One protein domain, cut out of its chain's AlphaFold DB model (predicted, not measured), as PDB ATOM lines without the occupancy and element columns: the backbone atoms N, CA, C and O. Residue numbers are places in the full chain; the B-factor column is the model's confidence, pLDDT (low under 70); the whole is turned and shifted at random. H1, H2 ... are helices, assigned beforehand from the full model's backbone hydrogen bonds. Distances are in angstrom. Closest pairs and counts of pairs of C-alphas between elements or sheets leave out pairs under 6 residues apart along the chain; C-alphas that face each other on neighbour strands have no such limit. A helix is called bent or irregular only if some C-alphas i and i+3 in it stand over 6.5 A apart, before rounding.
ATOM      1  N   ASP A 159      29.367 -53.472 -50.282       44.19
ATOM      2  CA  ASP A 159      29.227 -52.821 -48.981       44.19
ATOM      3  C   ASP A 159      30.610 -52.385 -48.463       44.19
ATOM      4  O   ASP A 159      31.475 -53.211 -48.155       44.19
ATOM      5  N   MET A 160      30.861 -51.073 -48.492       51.66
ATOM      6  CA  MET A 160      32.188 -50.482 -48.314       51.66
ATOM      7  C   MET A 160      32.554 -50.463 -46.831       51.66
ATOM      8  O   MET A 160      32.425 -49.445 -46.151       51.66
ATOM      9  N   ALA A 161      33.048 -51.604 -46.349       56.19
ATOM     10  CA  ALA A 161      33.639 -51.786 -45.027       56.19
ATOM     11  C   ALA A 161      34.979 -51.028 -44.894       56.19
ATOM     12  O   ALA A 161      36.047 -51.626 -44.759       56.19
ATOM     13  N   LEU A 162      34.907 -49.697 -44.960       61.22
ATOM     14  CA  LEU A 162      36.012 -48.778 -44.709       61.22
ATOM     15  C   LEU A 162      36.524 -48.976 -43.282       61.22
ATOM     16  O   LEU A 162      35.755 -49.013 -42.320       61.22
ATOM     17  N   THR A 163      37.838 -49.110 -43.146       68.38
ATOM     18  CA  THR A 163      38.477 -49.272 -41.845       68.38
ATOM     19  C   THR A 163      38.500 -47.939 -41.097       68.38
ATOM     20  O   THR A 163      38.373 -46.859 -41.681       68.38
ATOM     21  N   HIS A 164      38.731 -47.982 -39.782       61.75
ATOM     22  CA  HIS A 164      38.967 -46.753 -39.022       61.75
ATOM     23  C   HIS A 164      40.162 -45.943 -39.556       61.75
ATOM     24  O   HIS A 164      40.148 -44.722 -39.445       61.75
ATOM     25  N   GLU A 165      41.166 -46.587 -40.158       66.19
ATOM     26  CA  GLU A 165      42.357 -45.923 -40.701       66.19
ATOM     27  C   GLU A 165      42.053 -45.172 -42.015       66.19
ATOM     28  O   GLU A 165      42.557 -44.067 -42.231       66.19
ATOM     29  N   ASP A 166      41.127 -45.685 -42.835       69.69
ATOM     30  CA  ASP A 166      40.619 -44.988 -44.029       69.69
ATOM     31  C   ASP A 166      39.845 -43.708 -43.651       69.69
ATOM     32  O   ASP A 166      40.010 -42.654 -44.269       69.69
ATOM     33  N   LEU A 167      39.038 -43.769 -42.581       70.38
ATOM     34  CA  LEU A 167      38.234 -42.634 -42.102       70.38
ATOM     35  C   LEU A 167      39.079 -41.436 -41.633       70.38
ATOM     36  O   LEU A 167      38.633 -40.297 -41.767       70.38
ATOM     37  N   PHE A 168      40.281 -41.673 -41.094       66.88
ATOM     38  CA  PHE A 168      41.208 -40.612 -40.664       66.88
ATOM     39  C   PHE A 168      42.168 -40.137 -41.766       66.88
ATOM     40  O   PHE A 168      42.757 -39.066 -41.623       66.88
ATOM     41  N   SER A 169      42.358 -40.911 -42.837       72.75
ATOM     42  CA  SER A 169      43.314 -40.592 -43.908       72.75
ATOM     43  C   SER A 169      42.667 -39.936 -45.133       72.75
ATOM     44  O   SER A 169      43.300 -39.093 -45.767       72.75
ATOM     45  N   ALA A 170      41.408 -40.266 -45.443       73.81
ATOM     46  CA  ALA A 170      40.689 -39.726 -46.601       73.81
ATOM     47  C   ALA A 170      39.767 -38.527 -46.290       73.81
ATOM     48  O   ALA A 170      39.359 -37.822 -47.214       73.81
ATOM     49  N   PHE A 171      39.430 -38.274 -45.018       82.12
ATOM     50  CA  PHE A 171      38.413 -37.287 -44.625       82.12
ATOM     51  C   PHE A 171      38.868 -36.375 -43.477       82.12
ATOM     52  O   PHE A 171      39.734 -36.720 -42.681       82.12
ATOM     53  N   SER A 172      38.244 -35.198 -43.362       84.31
ATOM     54  CA  SER A 172      38.569 -34.185 -42.340       84.31
ATOM     55  C   SER A 172      38.200 -34.584 -40.904       84.31
ATOM     56  O   SER A 172      38.657 -33.955 -39.952       84.31
ATOM     57  N   SER A 173      37.352 -35.600 -40.738       82.69
ATOM     58  CA  SER A 173      37.009 -36.228 -39.458       82.69
ATOM     59  C   SER A 173      36.333 -37.586 -39.703       82.69
ATOM     60  O   SER A 173      35.747 -37.776 -40.776       82.69
ATOM     61  N   PRO A 174      36.299 -38.497 -38.711       79.06
ATOM     62  CA  PRO A 174      35.526 -39.736 -38.809       79.06
ATOM     63  C   PRO A 174      34.042 -39.502 -39.110       79.06
ATOM     64  O   PRO A 174      33.465 -40.234 -39.905       79.06
ATOM     65  N   THR A 175      33.434 -38.450 -38.547       80.75
ATOM     66  CA  THR A 175      32.037 -38.073 -38.820       80.75
ATOM     67  C   THR A 175      31.830 -37.694 -40.287       80.75
ATOM     68  O   THR A 175      30.877 -38.157 -40.909       80.75
ATOM     69  N   ALA A 176      32.745 -36.909 -40.867       81.25
ATOM     70  CA  ALA A 176      32.709 -36.582 -42.291       81.25
ATOM     71  C   ALA A 176      32.878 -37.839 -43.161       81.25
ATOM     72  O   ALA A 176      32.142 -38.011 -44.128       81.25
ATOM     73  N   GLY A 177      33.782 -38.750 -42.782       82.31
ATOM     74  CA  GLY A 177      33.944 -40.037 -43.457       82.31
ATOM     75  C   GLY A 177      32.672 -40.885 -43.426       82.31
ATOM     76  O   GLY A 177      32.190 -41.288 -44.479       82.31
ATOM     77  N   LEU A 178      32.067 -41.094 -42.252       80.06
ATOM     78  CA  LEU A 178      30.837 -41.884 -42.089       80.06
ATOM     79  C   LEU A 178      29.643 -41.300 -42.869       80.06
ATOM     80  O   LEU A 178      28.897 -42.047 -43.502       80.06
ATOM     81  N   LEU A 179      29.491 -39.972 -42.892       83.06
ATOM     82  CA  LEU A 179      28.477 -39.301 -43.714       83.06
ATOM     83  C   LEU A 179      28.724 -39.519 -45.216       83.06
ATOM     84  O   LEU A 179      27.784 -39.797 -45.961       83.06
ATOM     85  N   MET A 180      29.982 -39.475 -45.663       84.12
ATOM     86  CA  MET A 180      30.347 -39.774 -47.053       84.12
ATOM     87  C   MET A 180      30.171 -41.264 -47.404       84.12
ATOM     88  O   MET A 180      29.791 -41.573 -48.531       84.12
ATOM     89  N   CYS A 181      30.342 -42.186 -46.446       80.19
ATOM     90  CA  CYS A 181      29.994 -43.603 -46.622       80.19
ATOM     91  C   CYS A 181      28.493 -43.762 -46.912       80.19
ATOM     92  O   CYS A 181      28.112 -44.418 -47.878       80.19
ATOM     93  N   TRP A 182      27.638 -43.115 -46.112       80.69
ATOM     94  CA  TRP A 182      26.183 -43.142 -46.305       80.69
ATOM     95  C   TRP A 182      25.748 -42.473 -47.619       80.69
ATOM     96  O   TRP A 182      24.840 -42.964 -48.286       80.69
ATOM     97  N   GLN A 183      26.413 -41.389 -48.032       79.94
ATOM     98  CA  GLN A 183      26.153 -40.707 -49.307       79.94
ATOM     99  C   GLN A 183      26.400 -41.602 -50.532       79.94
ATOM    100  O   GLN A 183      25.707 -41.441 -51.535       79.94
ATOM    101  N   TYR A 184      27.359 -42.531 -50.461       77.75
ATOM    102  CA  TYR A 184      27.712 -43.435 -51.566       77.75
ATOM    103  C   TYR A 184      27.192 -44.876 -51.410       77.75
ATOM    104  O   TYR A 184      27.438 -45.702 -52.288       77.75
ATOM    105  N   SER A 185      26.449 -45.193 -50.345       73.25
ATOM    106  CA  SER A 185      25.767 -46.485 -50.200       73.25
ATOM    107  C   SER A 185      24.375 -46.476 -50.848       73.25
ATOM    108  O   SER A 185      23.719 -45.438 -50.938       73.25
ATOM    109  N   GLY A 186      23.863 -47.640 -51.257       68.44
ATOM    110  CA  GLY A 186      22.481 -47.791 -51.739       68.44
ATOM    111  C   GLY A 186      22.182 -47.091 -53.075       68.44
ATOM    112  O   GLY A 186      22.942 -47.220 -54.028       68.44
ATOM    113  N   SER A 187      21.031 -46.412 -53.173       62.97
ATOM    114  CA  SER A 187      20.560 -45.775 -54.412       62.97
ATOM    115  C   SER A 187      21.179 -44.396 -54.684       62.97
ATOM    116  O   SER A 187      21.481 -43.628 -53.766       62.97
ATOM    117  N   ASN A 188      21.247 -44.037 -55.972       63.59
ATOM    118  CA  ASN A 188      21.764 -42.760 -56.496       63.59
ATOM    119  C   ASN A 188      20.867 -41.531 -56.183       63.59
ATOM    120  O   ASN A 188      21.033 -40.470 -56.779       63.59
ATOM    121  N   GLU A 189      19.896 -41.651 -55.275       65.69
ATOM    122  CA  GLU A 189      18.871 -40.630 -54.974       65.69
ATOM    123  C   GLU A 189      19.297 -39.647 -53.860       65.69
ATOM    124  O   GLU A 189      18.563 -38.710 -53.500       65.69
ATOM    125  N   LYS A 190      20.492 -39.868 -53.297       79.50
ATOM    126  CA  LYS A 190      21.148 -39.008 -52.305       79.50
ATOM    127  C   LYS A 190      21.935 -37.905 -53.009       79.50
ATOM    128  O   LYS A 190      22.831 -38.186 -53.799       79.50
ATOM    129  N   SER A 191      21.646 -36.646 -52.693       79.19
ATOM    130  CA  SER A 191      22.386 -35.488 -53.209       79.19
ATOM    131  C   SER A 191      23.166 -34.790 -52.096       79.19
ATOM    132  O   SER A 191      22.749 -34.811 -50.938       79.19
ATOM    133  N   ALA A 192      24.250 -34.093 -52.447       78.19
ATOM    134  CA  ALA A 192      25.061 -33.340 -51.484       78.19
ATOM    135  C   ALA A 192      24.234 -32.326 -50.660       78.19
ATOM    136  O   ALA A 192      24.484 -32.139 -49.473       78.19
ATOM    137  N   ALA A 193      23.188 -31.730 -51.247       78.31
ATOM    138  CA  ALA A 193      22.257 -30.863 -50.523       78.31
ATOM    139  C   ALA A 193      21.441 -31.620 -49.452       78.31
ATOM    140  O   ALA A 193      21.269 -31.114 -48.342       78.31
ATOM    141  N   LYS A 194      20.983 -32.850 -49.743       79.69
ATOM    142  CA  LYS A 194      20.336 -33.722 -48.745       79.69
ATOM    143  C   LYS A 194      21.328 -34.154 -47.657       79.69
ATOM    144  O   LYS A 194      20.953 -34.154 -46.489       79.69
ATOM    145  N   LEU A 195      22.579 -34.463 -48.015       82.88
ATOM    146  CA  LEU A 195      23.630 -34.824 -47.055       82.88
ATOM    147  C   LEU A 195      23.946 -33.679 -46.085       82.88
ATOM    148  O   LEU A 195      23.962 -33.883 -44.874       82.88
ATOM    149  N   ASN A 196      24.129 -32.462 -46.602       84.50
ATOM    150  CA  ASN A 196      24.387 -31.280 -45.780       84.50
ATOM    151  C   ASN A 196      23.205 -30.976 -44.843       84.50
ATOM    152  O   ASN A 196      23.411 -30.608 -43.687       84.50
ATOM    153  N   ARG A 197      21.962 -31.198 -45.298       82.88
ATOM    154  CA  ARG A 197      20.770 -31.100 -44.441       82.88
ATOM    155  C   ARG A 197      20.735 -32.197 -43.369       82.88
ATOM    156  O   ARG A 197      20.419 -31.891 -42.224       82.88
ATOM    157  N   LEU A 198      21.124 -33.435 -43.685       83.75
ATOM    158  CA  LEU A 198      21.257 -34.506 -42.686       83.75
ATOM    159  C   LEU A 198      22.296 -34.142 -41.608       83.75
ATOM    160  O   LEU A 198      22.015 -34.262 -40.419       83.75
ATOM    161  N   ALA A 199      23.448 -33.602 -42.013       83.94
ATOM    162  CA  ALA A 199      24.488 -33.128 -41.100       83.94
ATOM    163  C   ALA A 199      24.036 -31.944 -40.213       83.94
ATOM    164  O   ALA A 199      24.496 -31.821 -39.074       83.94
ATOM    165  N   SER A 200      23.099 -31.102 -40.677       85.38
ATOM    166  CA  SER A 200      22.534 -30.044 -39.823       85.38
ATOM    167  C   SER A 200      21.699 -30.589 -38.660       85.38
ATOM    168  O   SER A 200      21.795 -30.045 -37.566       85.38
ATOM    169  N   PHE A 201      20.978 -31.707 -38.830       82.31
ATOM    170  CA  PHE A 201      20.210 -32.313 -37.733       82.31
ATOM    171  C   PHE A 201      21.108 -32.871 -36.622       82.31
ATOM    172  O   PHE A 201      20.760 -32.766 -35.453       82.31
ATOM    173  N   THR A 202      22.307 -33.370 -36.949       82.44
ATOM    174  CA  THR A 202      23.288 -33.801 -35.929       82.44
ATOM    175  C   THR A 202      23.915 -32.643 -35.135       82.44
ATOM    176  O   THR A 202      24.715 -32.880 -34.235       82.44
ATOM    177  N   SER A 203      23.566 -31.396 -35.479       80.88
ATOM    178  CA  SER A 203      23.966 -30.168 -34.779       80.88
ATOM    179  C   SER A 203      22.807 -29.513 -34.006       80.88
ATOM    180  O   SER A 203      22.995 -28.433 -33.446       80.88
ATOM    181  N   ASP A 204      21.613 -30.115 -33.998       83.06
ATOM    182  CA  ASP A 204      20.448 -29.573 -33.294       83.06
ATOM    183  C   ASP A 204      20.588 -29.749 -31.763       83.06
ATOM    184  O   ASP A 204      21.030 -30.813 -31.321       83.06
TER     185      ASP A 204
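Overview. This is residues 159 to 204 of the 592 residues of an uncharacterized protein of Scleroderma citrinum Foug A (UniProt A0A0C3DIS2). Look for a flat row of three helices with H2 in the middle: H3 folds back beside its last part to make a helical hairpin that opens like a V, and the short helix H1 stands crosswise at the other end of H2. H2 meets both of the others, while H1 and H3 stay apart on its two sides, and a stretch with no named element, residues 159 to 163, leads into H1. The printed part has 46 residues, with three named helices in the order H1, H2, H3 and no named strand; 27 residues are in the helices, and the class is all helix. The whole is only just compact, close to loose, with a radius of gyration of the C-alphas of 11.1 A, and its C-alphas span 26 by 26 by 12 A.

Along the chain. Begin with H2, the longest helix by residues, which holds residues 174 to 184. Find C-alpha 174 at (35.526, -39.736, -38.809); from there the helix runs 15.4 A to C-alpha 184 at (27.712, -43.435, -51.566), with z falling between these two points. Go on past residues 185 to 191 and you come to H3, residues 192 to 201, which is 14.6 A long from first to last C-alpha. It begins at C-alpha 192, (25.061, -33.340, -51.484), and ends at C-alpha 201, (20.210, -32.313, -37.733), where z has risen again. Then go back before H2 to find H1, residues 164 to 169, a short helix of 9.0 A from first to last C-alpha that begins with C-alpha 164 at (38.967, -46.753, -39.022).

Arrangement. Start again at H2 and look first toward H3. The two touch, with 4 pairs of C-alphas within 8 A, and their closest C-alphas are those of Gln 183 and Leu 195, 6.8 A apart. They run opposite ways at a steep tilt of 44 degrees, and they form a helical hairpin. Their centres are 11.3 A apart. Now look from H2 toward H1: these two touch as well, with 6 pairs of C-alphas within 8 A. Their closest C-alphas are those of Leu 167 and Pro 174, 5.2 A apart, and Pro 174 is the first residue of H2. The lines of H1 and H2 are about perpendicular, at 84 degrees, and their centres are 11.2 A apart. H1 and H3 are apart. Read the backbone N and O atoms next: in H1, H2 and H3, every pair of O of residue i and N of residue i+4 inside the helix is within hydrogen-bond range. No helix is bent or irregular.

Size, cuts and confidence. The outline is flat, and the two C-alphas farthest apart are those of Asp 159 and Asp 204, at 29.4 A; these are also the first and the last printed residues. The printed part has no cut and runs from residue 159 to residue 204 of a full chain of 592 residues. The link from H1 to H2, with 4 residues between them, is tight. The link from H2 to H3, with 7 residues between them, is short but not tight, and no link is long. In the B-factor column you will find a mean pLDDT of 75.3 over the printed part of this predicted model. It is under 70 in 13 residues: residues 159 to 166, residue 168 and residues 186 to 189. The low stretch at the start reaches into H1, whose mean pLDDT is 68, while H2 has a mean of 81 and H3 of 82.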